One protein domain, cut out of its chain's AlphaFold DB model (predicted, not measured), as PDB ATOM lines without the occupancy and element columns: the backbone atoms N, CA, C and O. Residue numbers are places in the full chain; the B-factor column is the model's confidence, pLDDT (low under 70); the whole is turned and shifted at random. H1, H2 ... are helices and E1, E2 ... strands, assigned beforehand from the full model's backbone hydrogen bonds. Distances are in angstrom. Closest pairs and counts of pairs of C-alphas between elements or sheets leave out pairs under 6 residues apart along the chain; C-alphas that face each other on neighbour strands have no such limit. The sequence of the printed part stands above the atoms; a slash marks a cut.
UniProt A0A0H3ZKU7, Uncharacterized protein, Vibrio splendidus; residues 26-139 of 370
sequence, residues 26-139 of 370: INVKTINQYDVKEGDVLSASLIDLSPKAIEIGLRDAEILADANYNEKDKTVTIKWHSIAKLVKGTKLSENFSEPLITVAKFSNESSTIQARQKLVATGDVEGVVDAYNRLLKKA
ATOM      1  N   ILE A  26       5.969 -33.525 -54.032       86.75
ATOM      2  CA  ILE A  26       6.803 -34.484 -53.311       86.75
ATOM      3  C   ILE A  26       6.598 -34.337 -51.805       86.75
ATOM      4  O   ILE A  26       6.392 -33.236 -51.284       86.75
ATOM      5  N   ASN A  27       6.692 -35.458 -51.093       88.88
ATOM      6  CA  ASN A  27       6.689 -35.461 -49.639       88.88
ATOM      7  C   ASN A  27       8.123 -35.374 -49.128       88.88
ATOM      8  O   ASN A  27       9.025 -36.072 -49.594       88.88
ATOM      9  N   VAL A  28       8.332 -34.515 -48.138       92.00
ATOM     10  CA  VAL A  28       9.658 -34.244 -47.586       92.00
ATOM     11  C   VAL A  28       9.595 -34.300 -46.069       92.00
ATOM     12  O   VAL A  28       8.561 -34.027 -45.456       92.00
ATOM     13  N   LYS A  29      10.701 -34.689 -45.441       91.06
ATOM     14  CA  LYS A  29      10.830 -34.752 -43.987       91.06
ATOM     15  C   LYS A  29      12.060 -33.976 -43.553       91.06
ATOM     16  O   LYS A  29      13.175 -34.363 -43.903       91.06
ATOM     17  N   THR A  30      11.849 -32.907 -42.792       89.94
ATOM     18  CA  THR A  30      12.922 -32.013 -42.333       89.94
ATOM     19  C   THR A  30      13.971 -32.773 -41.523       89.94
ATOM     20  O   THR A  30      13.652 -33.681 -40.749       89.94
ATOM     21  N   ILE A  31      15.237 -32.420 -41.714       86.38
ATOM     22  CA  ILE A  31      16.381 -33.035 -41.034       86.38
ATOM     23  C   ILE A  31      16.738 -32.208 -39.798       86.38
ATOM     24  O   ILE A  31      16.830 -32.756 -38.699       86.38
ATOM     25  N   ASN A  32      16.868 -30.891 -39.963       84.75
ATOM     26  CA  ASN A  32      17.158 -29.938 -38.898       84.75
ATOM     27  C   ASN A  32      15.913 -29.159 -38.454       84.75
ATOM     28  O   ASN A  32      14.917 -29.056 -39.170       84.75
ATOM     29  N   GLN A  33      15.991 -28.622 -37.237       84.94
ATOM     30  CA  GLN A  33      15.117 -27.544 -36.793       84.94
ATOM     31  C   GLN A  33      15.586 -26.244 -37.453       84.94
ATOM     32  O   GLN A  33      16.782 -26.068 -37.677       84.94
ATOM     33  N   TYR A  34      14.648 -25.356 -37.765       82.88
ATOM     34  CA  TYR A  34      14.927 -24.120 -38.485       82.88
ATOM     35  C   TYR A  34      14.097 -22.965 -37.930       82.88
ATOM     36  O   TYR A  34      12.869 -23.062 -37.905       82.88
ATOM     37  N   ASP A  35      14.743 -21.878 -37.506       82.81
ATOM     38  CA  ASP A  35      14.058 -20.620 -37.200       82.81
ATOM     39  C   ASP A  35      14.140 -19.677 -38.400       82.81
ATOM     40  O   ASP A  35      15.219 -19.266 -38.824       82.81
ATOM     41  N   VAL A  36      12.976 -19.293 -38.924       79.38
ATOM     42  CA  VAL A  36      12.855 -18.381 -40.068       79.38
ATOM     43  C   VAL A  36      13.525 -17.024 -39.813       79.38
ATOM     44  O   VAL A  36      13.867 -16.333 -40.769       79.38
ATOM     45  N   LYS A  37      13.741 -16.632 -38.551       73.12
ATOM     46  CA  LYS A  37      14.377 -15.356 -38.190       73.12
ATOM     47  C   LYS A  37      15.904 -15.409 -38.125       73.12
ATOM     48  O   LYS A  37      16.526 -14.352 -38.207       73.12
ATOM     49  N   GLU A  38      16.498 -16.591 -37.967       72.50
ATOM     50  CA  GLU A  38      17.949 -16.748 -37.771       72.50
ATOM     51  C   GLU A  38      18.711 -16.988 -39.087       72.50
ATOM     52  O   GLU A  38      19.913 -16.751 -39.139       72.50
ATOM     53  N   GLY A  39      18.005 -17.322 -40.179       63.91
ATOM     54  CA  GLY A  39      18.550 -17.285 -41.545       63.91
ATOM     55  C   GLY A  39      19.477 -18.445 -41.927       63.91
ATOM     56  O   GLY A  39      20.304 -18.288 -42.821       63.91
ATOM     57  N   ASP A  40      19.350 -19.593 -41.261       75.38
ATOM     58  CA  ASP A  40      20.070 -20.825 -41.613       75.38
ATOM     59  C   ASP A  40      19.575 -21.457 -42.941       75.38
ATOM     60  O   ASP A  40      18.708 -20.930 -43.634       75.38
ATOM     61  N   VAL A  41      20.093 -22.633 -43.303       85.50
ATOM     62  CA  VAL A  41      19.539 -23.440 -44.403       85.50
ATOM     63  C   VAL A  41      18.654 -24.542 -43.826       85.50
ATOM     64  O   VAL A  41      19.100 -25.359 -43.011       85.50
ATOM     65  N   LEU A  42      17.400 -24.608 -44.271       89.94
ATOM     66  CA  LEU A  42      16.529 -25.739 -43.971       89.94
ATOM     67  C   LEU A  42      16.900 -26.912 -44.881       89.94
ATOM     68  O   LEU A  42      16.986 -26.763 -46.096       89.94
ATOM     69  N   SER A  43      17.074 -28.094 -44.300       92.00
ATOM     70  CA  SER A  43      17.340 -29.333 -45.035       92.00
ATOM     71  C   SER A  43      16.242 -30.362 -44.792       92.00
ATOM     72  O   SER A  43      15.687 -30.464 -43.691       92.00
ATOM     73  N   ALA A  44      15.906 -31.137 -45.819       93.56
ATOM     74  CA  ALA A  44      14.932 -32.217 -45.721       93.56
ATOM     75  C   ALA A  44      15.320 -33.427 -46.567       93.56
ATOM     76  O   ALA A  44      15.871 -33.306 -47.653       93.56
ATOM     77  N   SER A  45      14.967 -34.605 -46.068       92.50
ATOM     78  CA  SER A  45      15.020 -35.858 -46.821       92.50
ATOM     79  C   SER A  45      13.753 -36.036 -47.651       92.50
ATOM     80  O   SER A  45      12.662 -35.646 -47.220       92.50
ATOM     81  N   LEU A  46      13.886 -36.652 -48.822       91.19
ATOM     82  CA  LEU A  46      12.744 -37.066 -49.630       91.19
ATOM     83  C   LEU A  46      12.108 -38.318 -49.010       91.19
ATOM     84  O   LEU A  46      12.806 -39.271 -48.661       91.19
ATOM     85  N   ILE A  47      10.784 -38.320 -48.863       84.62
ATOM     86  CA  ILE A  47      10.023 -39.451 -48.314       84.62
ATOM     87  C   ILE A  47       8.925 -39.878 -49.290       84.62
ATOM     88  O   ILE A  47       8.590 -39.148 -50.217       84.62
ATOM     89  N   ASP A  48       8.381 -41.078 -49.084       83.88
ATOM     90  CA  ASP A  48       7.350 -41.674 -49.948       83.88
ATOM     91  C   ASP A  48       7.791 -41.776 -51.426       83.88
ATOM     92  O   ASP A  48       7.001 -41.622 -52.356       83.88
ATOM     93  N   LEU A  49       9.089 -42.030 -51.634       74.19
ATOM     94  CA  LEU A  49       9.714 -42.157 -52.948       74.19
ATOM     95  C   LEU A  49       9.204 -43.385 -53.716       74.19
ATOM     96  O   LEU A  49       9.011 -44.460 -53.147       74.19
ATOM     97  N   SER A  50       9.077 -43.238 -55.036       74.94
ATOM     98  CA  SER A  50       8.818 -44.366 -55.934       74.94
ATOM     99  C   SER A  50      10.025 -45.319 -55.997       74.94
ATOM    100  O   SER A  50      11.160 -44.880 -55.786       74.94
ATOM    101  N   PRO A  51       9.834 -46.602 -56.358       66.88
ATOM    102  CA  PRO A  51      10.943 -47.541 -56.533       66.88
ATOM    103  C   PRO A  51      12.014 -47.033 -57.506       66.88
ATOM    104  O   PRO A  51      13.197 -47.102 -57.198       66.88
ATOM    105  N   LYS A  52      11.603 -46.405 -58.619       67.56
ATOM    106  CA  LYS A  52      12.519 -45.783 -59.590       67.56
ATOM    107  C   LYS A  52      13.351 -44.663 -58.959       67.56
ATOM    108  O   LYS A  52      14.538 -44.547 -59.237       67.56
ATOM    109  N   ALA A  53      12.745 -43.847 -58.097       72.00
ATOM    110  CA  ALA A  53      13.456 -42.789 -57.390       72.00
ATOM    111  C   ALA A  53      14.456 -43.354 -56.362       72.00
ATOM    112  O   ALA A  53      15.568 -42.844 -56.216       72.00
ATOM    113  N   ILE A  54      14.087 -44.438 -55.675       69.94
ATOM    114  CA  ILE A  54      14.983 -45.145 -54.752       69.94
ATOM    115  C   ILE A  54      16.150 -45.786 -55.514       69.94
ATOM    116  O   ILE A  54      17.284 -45.665 -55.063       69.94
ATOM    117  N   GLU A  55      15.887 -46.415 -56.662       70.44
ATOM    118  CA  GLU A  55      16.888 -47.083 -57.504       70.44
ATOM    119  C   GLU A  55      17.963 -46.112 -58.001       70.44
ATOM    120  O   GLU A  55      19.150 -46.417 -57.920       70.44
ATOM    121  N   ILE A  56      17.576 -44.902 -58.419       72.69
ATOM    122  CA  ILE A  56      18.555 -43.871 -58.799       72.69
ATOM    123  C   ILE A  56      19.268 -43.247 -57.582       72.69
ATOM    124  O   ILE A  56      20.251 -42.523 -57.726       72.69
ATOM    125  N   GLY A  57      18.833 -43.556 -56.358       80.00
ATOM    126  CA  GLY A  57      19.509 -43.166 -55.119       80.00
ATOM    127  C   GLY A  57      19.050 -41.832 -54.524       80.00
ATOM    128  O   GLY A  57      19.748 -41.285 -53.669       80.00
ATOM    129  N   LEU A  58      17.873 -41.320 -54.918       84.75
ATOM    130  CA  LEU A  58      17.286 -40.091 -54.346       84.75
ATOM    131  C   LEU A  58      17.057 -40.184 -52.833       84.75
ATOM    132  O   LEU A  58      16.997 -39.159 -52.163       84.75
ATOM    133  N   ARG A  59      16.952 -41.396 -52.276       85.38
ATOM    134  CA  ARG A  59      16.814 -41.608 -50.828       85.38
ATOM    135  C   ARG A  59      18.008 -41.078 -50.033       85.38
ATOM    136  O   ARG A  59      17.841 -40.681 -48.884       85.38
ATOM    137  N   ASP A  60      19.190 -41.078 -50.641       84.88
ATOM    138  CA  ASP A  60      20.431 -40.641 -49.998       84.88
ATOM    139  C   ASP A  60      20.724 -39.154 -50.263       84.88
ATOM    140  O   ASP A  60      21.787 -38.651 -49.894       84.88
ATOM    141  N   ALA A  61      19.805 -38.460 -50.939       89.00
ATOM    142  CA  ALA A  61      19.877 -37.035 -51.194       89.00
ATOM    143  C   ALA A  61      19.013 -36.257 -50.196       89.00
ATOM    144  O   ALA A  61      17.992 -36.734 -49.693       89.00
ATOM    145  N   GLU A  62      19.410 -35.019 -49.947       94.25
ATOM    146  CA  GLU A  62      18.630 -34.050 -49.192       94.25
ATOM    147  C   GLU A  62      18.347 -32.829 -50.058       94.25
ATOM    148  O   GLU A  62      19.143 -32.459 -50.914       94.25
ATOM    149  N   ILE A  63      17.210 -32.191 -49.837       95.62
ATOM    150  CA  ILE A  63      16.859 -30.932 -50.481       95.62
ATOM    151  C   ILE A  63      17.059 -29.778 -49.505       95.62
ATOM    152  O   ILE A  63      16.867 -29.932 -48.296       95.62
ATOM    153  N   LEU A  64      17.458 -28.630 -50.039       94.50
ATOM    154  CA  LEU A  64      17.769 -27.421 -49.290       94.50
ATOM    155  C   LEU A  64      16.742 -26.336 -49.608       94.50
ATOM    156  O   LEU A  64      16.275 -26.220 -50.748       94.50
ATOM    157  N   ALA A  65      16.388 -25.558 -48.594       94.31
ATOM    158  CA  ALA A  65      15.408 -24.496 -48.703       94.31
ATOM    159  C   ALA A  65      15.742 -23.276 -47.856       94.31
ATOM    160  O   ALA A  65      16.327 -23.376 -46.776       94.31
ATOM    161  N   ASP A  66      15.175 -22.167 -48.315       90.69
ATOM    162  CA  ASP A  66      14.949 -20.966 -47.530       90.69
ATOM    163  C   ASP A  66      13.473 -20.908 -47.142       90.69
ATOM    164  O   ASP A  66      12.597 -21.307 -47.918       90.69
ATOM    165  N   ALA A  67      13.156 -20.367 -45.971       88.25
ATOM    166  CA  ALA A  67      11.771 -20.108 -45.600       88.25
ATOM    167  C   ALA A  67      11.558 -18.647 -45.220       88.25
ATOM    168  O   ALA A  67      12.437 -18.000 -44.659       88.25
ATOM    169  N   ASN A  68      10.371 -18.137 -45.538       87.12
ATOM    170  CA  ASN A  68       9.948 -16.775 -45.257       87.12
ATOM    171  C   ASN A  68       8.609 -16.789 -44.514       87.12
ATOM    172  O   ASN A  68       7.687 -17.511 -44.902       87.12
ATOM    173  N   TYR A  69       8.495 -15.981 -43.463       84.69
ATOM    174  CA  TYR A  69       7.289 -15.863 -42.653       84.69
ATOM    175  C   TYR A  69       6.550 -14.569 -42.982       84.69
ATOM    176  O   TYR A  69       7.087 -13.471 -42.859       84.69
ATOM    177  N   ASN A  70       5.285 -14.700 -43.366       83.06
ATOM    178  CA  ASN A  70       4.380 -13.577 -43.536       83.06
ATOM    179  C   ASN A  70       3.568 -13.381 -42.251       83.06
ATOM    180  O   ASN A  70       2.626 -14.128 -41.970       83.06
ATOM    181  N   GLU A  71       3.916 -12.339 -41.493       78.00
ATOM    182  CA  GLU A  71       3.272 -11.994 -40.220       78.00
ATOM    183  C   GLU A  71       1.776 -11.674 -40.357       78.00
ATOM    184  O   GLU A  71       1.005 -11.955 -39.440       78.00
ATOM    185  N   LYS A  72       1.342 -11.113 -41.499       79.31
ATOM    186  CA  LYS A  72      -0.062 -10.727 -41.724       79.31
ATOM    187  C   LYS A  72      -0.959 -11.948 -41.883       79.31
ATOM    188  O   LYS A  72      -2.040 -11.999 -41.303       79.31
ATOM    189  N   ASP A  73      -0.482 -12.930 -42.642       77.56
ATOM    190  CA  ASP A  73      -1.249 -14.126 -42.998       77.56
ATOM    191  C   ASP A  73      -0.938 -15.326 -42.090       77.56
ATOM    192  O   ASP A  73      -1.556 -16.383 -42.233       77.56
ATOM    193  N   LYS A  74       0.023 -15.175 -41.163       77.38
ATOM    194  CA  LYS A  74       0.573 -16.245 -40.311       77.38
ATOM    195  C   LYS A  74       0.965 -17.486 -41.121       77.38
ATOM    196  O   LYS A  74       0.730 -18.629 -40.720       77.38
ATOM    197  N   THR A  75       1.538 -17.251 -42.300       82.19
ATOM    198  CA  THR A  75       1.953 -18.294 -43.243       82.19
ATOM    199  C   THR A  75       3.464 -18.315 -43.371       82.19
ATOM    200  O   THR A  75       4.105 -17.273 -43.485       82.19
ATOM    201  N   VAL A  76       4.037 -19.513 -43.373       84.38
ATOM    202  CA  VAL A  76       5.422 -19.735 -43.781       84.38
ATOM    203  C   VAL A  76       5.419 -20.292 -45.191       84.38
ATOM    204  O   VAL A  76       4.746 -21.282 -45.481       84.38
ATOM    205  N   THR A  77       6.175 -19.634 -46.061       89.25
ATOM    206  CA  THR A  77       6.469 -20.105 -47.412       89.25
ATOM    207  C   THR A  77       7.887 -20.641 -47.422       89.25
ATOM    208  O   THR A  77       8.826 -19.894 -47.159       89.25
ATOM    209  N   ILE A  78       8.037 -21.929 -47.705       91.19
ATOM    210  CA  ILE A  78       9.328 -22.601 -47.832       91.19
ATOM    211  C   ILE A  78       9.605 -22.772 -49.320       91.19
ATOM    212  O   ILE A  78       8.769 -23.309 -50.047       91.19
ATOM    213  N   LYS A  79      10.771 -22.307 -49.753       93.94
ATOM    214  CA  LYS A  79      11.249 -22.361 -51.126       93.94
ATOM    215  C   LYS A  79      12.422 -23.330 -51.200       93.94
ATOM    216  O   LYS A  79      13.549 -22.974 -50.864       93.94
ATOM    217  N   TRP A  80      12.151 -24.545 -51.657       94.69
ATOM    218  CA  TRP A  80      13.173 -25.556 -51.910       94.69
ATOM    219  C   TRP A  80      13.882 -25.216 -53.212       94.69
ATOM    220  O   TRP A  80      13.240 -25.140 -54.258       94.69
ATOM    221  N   HIS A  81      15.184 -24.962 -53.146       94.31
ATOM    222  CA  HIS A  81      15.940 -24.392 -54.263       94.31
ATOM    223  C   HIS A  81      17.041 -25.317 -54.789       94.31
ATOM    224  O   HIS A  81      17.511 -25.120 -55.910       94.31
ATOM    225  N   SER A  82      17.472 -26.316 -54.016       94.81
ATOM    226  CA  SER A  82      18.533 -27.230 -54.444       94.81
ATOM    227  C   SER A  82      18.432 -28.616 -53.823       94.81
ATOM    228  O   SER A  82      17.734 -28.834 -52.834       94.81
ATOM    229  N   ILE A  83      19.164 -29.551 -54.420       95.06
ATOM    230  CA  ILE A  83      19.400 -30.906 -53.927       95.06
ATOM    231  C   ILE A  83      20.886 -31.085 -53.631       95.06
ATOM    232  O   ILE A  83      21.741 -30.527 -54.319       95.06
ATOM    233  N   ALA A  84      21.203 -31.843 -52.591       92.19
ATOM    234  CA  ALA A  84      22.552 -32.081 -52.126       92.19
ATOM    235  C   ALA A  84      22.768 -33.542 -51.727       92.19
ATOM    236  O   ALA A  84      21.846 -34.249 -51.319       92.19
ATOM    237  N   LYS A  85      24.018 -33.990 -51.846       89.69
ATOM    238  CA  LYS A  85      24.462 -35.329 -51.461       89.69
ATOM    239  C   LYS A  85      25.881 -35.268 -50.910       89.69
ATOM    240  O   LYS A  85      26.709 -34.485 -51.374       89.69
ATOM    241  N   LEU A  86      26.164 -36.113 -49.925       84.12
ATOM    242  CA  LEU A  86      27.513 -36.293 -49.400       84.12
ATOM    243  C   LEU A  86      28.279 -37.301 -50.269       84.12
ATOM    244  O   LEU A  86      27.860 -38.450 -50.403       84.12
ATOM    245  N   VAL A  87      29.414 -36.888 -50.832       82.31
ATOM    246  CA  VAL A  87      30.296 -37.729 -51.655       82.31
ATOM    247  C   VAL A  87      31.709 -37.631 -51.086       82.31
ATOM    248  O   VAL A  87      32.282 -36.548 -51.039       82.31
ATOM    249  N   LYS A  88      32.258 -38.750 -50.584       77.31
ATOM    250  CA  LYS A  88      33.588 -38.815 -49.931       77.31
ATOM    251  C   LYS A  88      33.823 -37.740 -48.843       77.31
ATOM    252  O   LYS A  88      34.933 -37.254 -48.668       77.31
ATOM    253  N   GLY A  89      32.780 -37.364 -48.097       75.12
ATOM    254  CA  GLY A  89      32.864 -36.345 -47.039       75.12
ATOM    255  C   GLY A  89      32.678 -34.897 -47.513       75.12
ATOM    256  O   GLY A  89      32.537 -34.011 -46.674       75.12
ATOM    257  N   THR A  90      32.582 -34.654 -48.824       77.56
ATOM    258  CA  THR A  90      32.251 -33.343 -49.397       77.56
ATOM    259  C   THR A  90      30.769 -33.284 -49.747       77.56
ATOM    260  O   THR A  90      30.235 -34.172 -50.412       77.56
ATOM    261  N   LYS A  91      30.077 -32.235 -49.295       84.56
ATOM    262  CA  LYS A  91      28.676 -31.995 -49.654       84.56
ATOM    263  C   LYS A  91      28.620 -31.314 -51.017       84.56
ATOM    264  O   LYS A  91      28.977 -30.145 -51.139       84.56
ATOM    265  N   LEU A  92      28.169 -32.046 -52.027       90.00
ATOM    266  CA  LEU A  92      27.907 -31.504 -53.355       90.00
ATOM    267  C   LEU A  92      26.439 -31.103 -53.446       90.00
ATOM    268  O   LEU A  92      25.575 -31.797 -52.911       90.00
ATOM    269  N   SER A  93      26.158 -29.996 -54.126       91.94
ATOM    270  CA  SER A  93      24.796 -29.524 -54.371       91.94
ATOM    271  C   SER A  93      24.595 -29.063 -55.810       91.94
ATOM    272  O   SER A  93      25.549 -28.667 -56.494       91.94
ATOM    273  N   GLU A  94      23.338 -29.129 -56.243       94.19
ATOM    274  CA  GLU A  94      22.842 -28.638 -57.525       94.19
ATOM    275  C   GLU A  94      21.491 -27.945 -57.368       94.19
ATOM    276  O   GLU A  94      20.632 -28.381 -56.600       94.19
ATOM    277  N   ASN A  95      21.303 -26.858 -58.114       93.94
ATOM    278  CA  ASN A  95      20.078 -26.066 -58.057       93.94
ATOM    279  C   ASN A  95      18.974 -26.681 -58.922       93.94
ATOM    280  O   ASN A  95      19.230 -27.238 -59.999       93.94
ATOM    281  N   PHE A  96      17.734 -26.520 -58.467       92.06
ATOM    282  CA  PHE A  96      16.562 -26.794 -59.287       92.06
ATOM    283  C   PHE A  96      16.412 -25.728 -60.372       92.06
ATOM    284  O   PHE A  96      16.773 -24.567 -60.170       92.06
ATOM    285  N   SER A  97      15.871 -26.131 -61.522       87.12
ATOM    286  CA  SER A  97      15.513 -25.199 -62.597       87.12
ATOM    287  C   SER A  97      14.399 -24.259 -62.132       87.12
ATOM    288  O   SER A  97      14.495 -23.045 -62.304       87.12
ATOM    289  N   GLU A  98      13.396 -24.826 -61.457       84.81
ATOM    290  CA  GLU A  98      12.348 -24.100 -60.750       84.81
ATOM    291  C   GLU A  98      12.263 -24.574 -59.292       84.81
ATOM    292  O   GLU A  98      12.383 -25.767 -59.014       84.81
ATOM    293  N   PRO A  99      12.085 -23.658 -58.328       89.81
ATOM    294  CA  PRO A  99      11.994 -24.023 -56.924       89.81
ATOM    295  C   PRO A  99      10.658 -24.702 -56.609       89.81
ATOM    296  O   PRO A  99       9.609 -24.277 -57.093       89.81
ATOM    297  N   LEU A 100      10.674 -25.675 -55.697       91.06
ATOM    298  CA  LEU A 100       9.439 -26.214 -55.127       91.06
ATOM    299  C   LEU A 100       8.973 -25.349 -53.960       91.06
ATOM    300  O   LEU A 100       9.782 -24.790 -53.215       91.06
ATOM    301  N   ILE A 101       7.663 -25.299 -53.750       91.25
ATOM    302  CA  ILE A 101       7.033 -24.457 -52.740       91.25
ATOM    303  C   ILE A 101       6.232 -25.303 -51.754       91.25
ATOM    304  O   ILE A 101       5.379 -26.103 -52.140       91.25
ATOM    305  N   THR A 102       6.460 -25.071 -50.465       88.19
ATOM    306  CA  THR A 102       5.559 -25.496 -49.387       88.19
ATOM    307  C   THR A 102       4.950 -24.259 -48.744       88.19
ATOM    308  O   THR A 102       5.672 -23.345 -48.349       88.19
ATOM    309  N   VAL A 103       3.628 -24.249 -48.570       85.69
ATOM    310  CA  VAL A 103       2.932 -23.224 -47.783       85.69
ATOM    311  C   VAL A 103       2.351 -23.879 -46.536       85.69
ATOM    312  O   VAL A 103       1.489 -24.751 -46.631       85.69
ATOM    313  N   ALA A 104       2.814 -23.459 -45.360       78.25
ATOM    314  CA  ALA A 104       2.347 -23.958 -44.072       78.25
ATOM    315  C   ALA A 104       1.726 -22.826 -43.243       78.25
ATOM    316  O   ALA A 104       2.248 -21.711 -43.194       78.25
ATOM    317  N   LYS A 105       0.610 -23.112 -42.565       74.81
ATOM    318  CA  LYS A 105       0.022 -22.219 -41.554       74.81
ATOM    319  C   LYS A 105       0.457 -22.691 -40.176       74.81
ATOM    320  O   LYS A 105       0.159 -23.826 -39.808       74.81
ATOM    321  N   PHE A 106       1.116 -21.827 -39.412       66.94
ATOM    322  CA  PHE A 106       1.443 -22.123 -38.020       66.94
ATOM    323  C   PHE A 106       0.368 -21.547 -37.097       66.94
ATOM    324  O   PHE A 106      -0.077 -20.413 -37.259       66.94
ATOM    325  N   SER A 107      -0.093 -22.359 -36.143       56.03
ATOM    326  CA  SER A 107      -1.167 -21.995 -35.209       56.03
ATOM    327  C   SER A 107      -0.723 -20.985 -34.146       56.03
ATOM    328  O   SER A 107      -1.557 -20.325 -33.531       56.03
ATOM    329  N   ASN A 108       0.588 -20.851 -33.940       53.16
ATOM    330  CA  ASN A 108       1.205 -20.059 -32.881       53.16
ATOM    331  C   ASN A 108       2.239 -19.122 -33.531       53.16
ATOM    332  O   ASN A 108       2.738 -19.439 -34.605       53.16
ATOM    333  N   GLU A 109       2.623 -18.020 -32.881       54.84
ATOM    334  CA  GLU A 109       3.657 -17.059 -33.347       54.84
ATOM    335  C   GLU A 109       5.081 -17.655 -33.484       54.84
ATOM    336  O   GLU A 109       6.073 -16.939 -33.601       54.84
ATOM    337  N   SER A 110       5.183 -18.982 -33.459       59.41
ATOM    338  CA  SER A 110       6.379 -19.774 -33.686       59.41
ATOM    339  C   SER A 110       6.780 -19.690 -35.159       59.41
ATOM    340  O   SER A 110       6.176 -20.343 -36.012       59.41
ATOM    341  N   SER A 111       7.846 -18.939 -35.437       69.31
ATOM    342  CA  SER A 111       8.568 -18.919 -36.718       69.31
ATOM    343  C   SER A 111       9.469 -20.146 -36.923       69.31
ATOM    344  O   SER A 111      10.313 -20.147 -37.814       69.31
ATOM    345  N   THR A 112       9.309 -21.187 -36.103       79.62
ATOM    346  CA  THR A 112      10.193 -22.352 -36.075       79.62
ATOM    347  C   THR A 112       9.569 -23.562 -36.768       79.62
ATOM    348  O   THR A 112       8.484 -24.019 -36.403       79.62
ATOM    349  N   ILE A 113      10.298 -24.132 -37.725       83.00
ATOM    350  CA  ILE A 113      10.023 -25.426 -38.348       83.00
ATOM    351  C   ILE A 113      10.766 -26.499 -37.544       83.00
ATOM    352  O   ILE A 113      11.961 -26.372 -37.277       83.00
ATOM    353  N   GLN A 114      10.062 -27.555 -37.136       82.62
ATOM    354  CA  GLN A 114      10.641 -28.606 -36.297       82.62
ATOM    355  C   GLN A 114      11.427 -29.615 -37.134       82.62
ATOM    356  O   GLN A 114      11.075 -29.888 -38.283       82.62
ATOM    357  N   ALA A 115      12.454 -30.228 -36.543       82.62
ATOM    358  CA  ALA A 115      13.117 -31.382 -37.145       82.62
ATOM    359  C   ALA A 115      12.138 -32.563 -37.269       82.62
ATOM    360  O   ALA A 115      11.241 -32.740 -36.443       82.62
ATOM    361  N   ARG A 116      12.340 -33.421 -38.277       79.25
ATOM    362  CA  ARG A 116      11.528 -34.619 -38.572       79.25
ATOM    363  C   ARG A 116      10.061 -34.336 -38.923       79.25
ATOM    364  O   ARG A 116       9.269 -35.281 -38.985       79.25
ATOM    365  N   GLN A 117       9.707 -33.084 -39.191       82.88
ATOM    366  CA  GLN A 117       8.380 -32.671 -39.619       82.88
ATOM    367  C   GLN A 117       8.149 -33.072 -41.079       82.88
ATOM    368  O   GLN A 117       8.998 -32.834 -41.937       82.88
ATOM    369  N   LYS A 118       6.994 -33.686 -41.360       88.81
ATOM    370  CA  LYS A 118       6.569 -33.990 -42.730       88.81
ATOM    371  C   LYS A 118       5.942 -32.756 -43.369       88.81
ATOM    372  O   LYS A 118       5.104 -32.104 -42.748       88.81
ATOM    373  N   LEU A 119       6.334 -32.472 -44.602       87.62
ATOM    374  CA  LEU A 119       5.862 -31.350 -45.404       87.62
ATOM    375  C   LEU A 119       5.595 -31.824 -46.836       87.62
ATOM    376  O   LEU A 119       6.146 -32.833 -47.275       87.62
ATOM    377  N   VAL A 120       4.760 -31.078 -47.557       87.44
ATOM    378  CA  VAL A 120       4.472 -31.311 -48.977       87.44
ATOM    379  C   VAL A 120       5.068 -30.156 -49.768       87.44
ATOM    380  O   VAL A 120       4.742 -28.997 -49.500       87.44
ATOM    381  N   ALA A 121       5.959 -30.450 -50.708       89.19
ATOM    382  CA  ALA A 121       6.526 -29.469 -51.625       89.19
ATOM    383  C   ALA A 121       5.877 -29.638 -53.000       89.19
ATOM    384  O   ALA A 121       5.783 -30.751 -53.504       89.19
ATOM    385  N   THR A 122       5.407 -28.541 -53.581       87.12
ATOM    386  CA  THR A 122       4.659 -28.505 -54.847       87.12
ATOM    387  C   THR A 122       5.441 -27.730 -55.900       87.12
ATOM    388  O   THR A 122       6.080 -26.734 -55.560       87.12
ATOM    389  N   GLY A 123       5.413 -28.169 -57.156       84.88
ATOM    390  CA  GLY A 123       6.137 -27.523 -58.255       84.88
ATOM    391  C   GLY A 123       6.612 -28.527 -59.303       84.88
ATOM    392  O   GLY A 123       6.007 -29.583 -59.466       84.88
ATOM    393  N   ASP A 124       7.695 -28.193 -60.002       82.12
ATOM    394  CA  ASP A 124       8.310 -29.053 -61.015       82.12
ATOM    395  C   ASP A 124       9.054 -30.241 -60.374       82.12
ATOM    396  O   ASP A 124      10.221 -30.152 -59.982       82.12
ATOM    397  N   VAL A 125       8.354 -31.369 -60.233       82.25
ATOM    398  CA  VAL A 125       8.919 -32.603 -59.667       82.25
ATOM    399  C   VAL A 125       9.905 -33.270 -60.628       82.25
ATOM    400  O   VAL A 125      10.880 -33.874 -60.176       82.25
ATOM    401  N   GLU A 126       9.705 -33.139 -61.940       80.81
ATOM    402  CA  GLU A 126      10.637 -33.661 -62.945       80.81
ATOM    403  C   GLU A 126      11.982 -32.918 -62.870       80.81
ATOM    404  O   GLU A 126      13.045 -33.546 -62.847       80.81
ATOM    405  N   GLY A 127      11.940 -31.605 -62.630       82.69
ATOM    406  CA  GLY A 127      13.111 -30.768 -62.369       82.69
ATOM    407  C   GLY A 127      13.966 -31.209 -61.172       82.69
ATOM    408  O   GLY A 127      15.181 -30.973 -61.167       82.69
ATOM    409  N   VAL A 128      13.386 -31.897 -60.179       88.25
ATOM    410  CA  VAL A 128      14.139 -32.499 -59.059       88.25
ATOM    411  C   VAL A 128      14.989 -33.667 -59.544       88.25
ATOM    412  O   VAL A 128      16.159 -33.780 -59.174       88.25
ATOM    413  N   VAL A 129      14.409 -34.531 -60.379       86.88
ATOM    414  CA  VAL A 129      15.101 -35.692 -60.951       86.88
ATOM    415  C   VAL A 129      16.222 -35.223 -61.876       86.88
ATOM    416  O   VAL A 129      17.341 -35.726 -61.790       86.88
ATOM    417  N   ASP A 130      15.969 -34.198 -62.688       86.12
ATOM    418  CA  ASP A 130      16.981 -33.605 -63.559       86.12
ATOM    419  C   ASP A 130      18.138 -32.978 -62.776       86.12
ATOM    420  O   ASP A 130      19.306 -33.198 -63.108       86.12
ATOM    421  N   ALA A 131      17.842 -32.221 -61.715       90.00
ATOM    422  CA  ALA A 131      18.872 -31.667 -60.838       90.00
ATOM    423  C   ALA A 131      19.696 -32.766 -60.156       90.00
ATOM    424  O   ALA A 131      20.916 -32.645 -60.042       90.00
ATOM    425  N   TYR A 132      19.051 -33.865 -59.765       91.94
ATOM    426  CA  TYR A 132      19.727 -35.010 -59.175       91.94
ATOM    427  C   TYR A 132      20.632 -35.737 -60.181       91.94
ATOM    428  O   TYR A 132      21.777 -36.043 -59.859       91.94
ATOM    429  N   ASN A 133      20.193 -35.939 -61.425       87.62
ATOM    430  CA  ASN A 133      21.033 -36.522 -62.477       87.62
ATOM    431  C   ASN A 133      22.259 -35.644 -62.784       87.62
ATOM    432  O   ASN A 133      23.367 -36.158 -62.954       87.62
ATOM    433  N   ARG A 134      22.097 -34.311 -62.794       90.94
ATOM    434  CA  ARG A 134      23.232 -33.373 -62.894       90.94
ATOM    435  C   ARG A 134      24.179 -33.492 -61.699       90.94
ATOM    436  O   ARG A 134      25.393 -33.506 -61.895       90.94
ATOM    437  N   LEU A 135      23.637 -33.624 -60.487       91.81
ATOM    438  CA  LEU A 135      24.421 -33.833 -59.268       91.81
ATOM    439  C   LEU A 135      25.222 -35.140 -59.326       91.81
ATOM    440  O   LEU A 135      26.385 -35.150 -58.934       91.81
ATOM    441  N   LEU A 136      24.632 -36.225 -59.837       88.19
ATOM    442  CA  LEU A 136      25.323 -37.504 -60.026       88.19
ATOM    443  C   LEU A 136      26.473 -37.383 -61.024       88.19
ATOM    444  O   LEU A 136      27.580 -37.816 -60.719       88.19
ATOM    445  N   LYS A 137      26.252 -36.718 -62.162       88.75
ATOM    446  CA  LYS A 137      27.316 -36.465 -63.141       88.75
ATOM    447  C   LYS A 137      28.475 -35.666 -62.530       88.75
ATOM    448  O   LYS A 137      29.635 -36.029 -62.700       88.75
ATOM    449  N   LYS A 138      28.166 -34.617 -61.765       87.38
ATOM    450  CA  LYS A 138      29.166 -33.824 -61.034       87.38
ATOM    451  C   LYS A 138      29.913 -34.659 -59.994       87.38
ATOM    452  O   LYS A 138      31.123 -34.527 -59.851       87.38
ATOM    453  N   ALA A 139      29.211 -35.547 -59.290       84.62
ATOM    454  CA  ALA A 139      29.826 -36.471 -58.347       84.62
ATOM    455  C   ALA A 139      30.771 -37.467 -59.042       84.62
ATOM    456  O   ALA A 139      31.850 -37.729 -58.525       84.62
TER     457      ALA A 139
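This is residues 26 to 139 of the 370 residues of an uncharacterized protein of Vibrio splendidus (UniProt A0A0H3ZKU7). One long antiparallel sheet of six strands curls like part of a barrel and folds back on itself, with E5, E4 and E3 facing E1 and E6 and with E2 as the hinge; its edge strands E5 and E6 come near each other, so that the barrel is nearly closed. H2 packs along E5 and E4, while the short H1 sits at the periphery between E2 and E3 in the chain, off the sheet. The printed part has 114 residues, with two named helices and six named strands in the order E1, E2, H1, E3, E4, E5, E6, H2, and the class is mixed. The sheet's order is E5, E4, E3, E2, E1, E6. The whole is compact, with a radius of gyration of the C-alphas of 14.1 A, and elongated, with spans of 43 by 27 by 23 A.

The sheet is strongly twisted, its C-alphas lying up to 8.9 A off its best plane. E3, residues 62 to 70, E4, residues 75 to 87, and E5, residues 90 to 105, form a meander, each strand the antiparallel neighbour of the one before. The hairpin of E4 and E5 has N 83 and O 94 within hydrogen-bond range at 2.9 A, and N 78 and O 102 at 2.8 A. E4 bends by 52 degrees at residue 81, and E5 bends by 90 degrees at residue 97. In the hairpin of E3 and E4, N 68 and O 77 are 2.8 A apart. E3 is also the antiparallel neighbour of E2, residues 42 to 47, with N 63 and O 44 at 2.8 A. E2 forms a hairpin with E1, residues 26 to 30, where N 45 and O 29 are 2.8 A apart. E1 is the antiparallel neighbour of E6, residues 118 to 122, with N 28 and O 119 at 2.9 A. E5 and E6 are the edge strands, and their closest C-alphas, those of Thr 102 and Ala 121, are 4.7 A apart. H2, residues 125 to 139, is on the sheet at a height over the sheet of 7.9 A. It lies over E5 and E4 and runs along the strands, at 6 degrees to E5 on the local plane. Its closest C-alphas to E5 are those of Ala 131 and Phe 96, 5.6 A apart. H1, residues 51 to 55, is not on the sheet, and is apart from H2, but only just, the closest C-alphas being 8.1 A apart. Every O i to N i+4 pair in H1 is within hydrogen-bond range, and 10 of 11 in H2.

E1 begins at C-alpha 26, at (6.803, -34.484, -53.311). From first to last C-alpha, E4 measures 35.4 A, E5 35.0 A, E3 25.6 A, H2 21.3 A, E2 15.8 A, E6 13.4 A, E1 12.8 A and H1 6.0 A. E5 begins at C-alpha 90, at (32.251, -33.343, -49.397). H2 ends at C-alpha 139, at (29.826, -36.471, -58.347).

The two C-alphas farthest apart, those of Lys 72 and Lys 88, are 44.6 A apart. The links from E1 to E2 and from E5 to E6 are long, and residues 34 to 35 of the first pair antiparallel with residues 112 to 113 of the second. The printed part has no cut. The mean pLDDT of the printed part is 83.7; residue 39, residues 51 to 52, residue 54 and residues 106 to 111 are under 70.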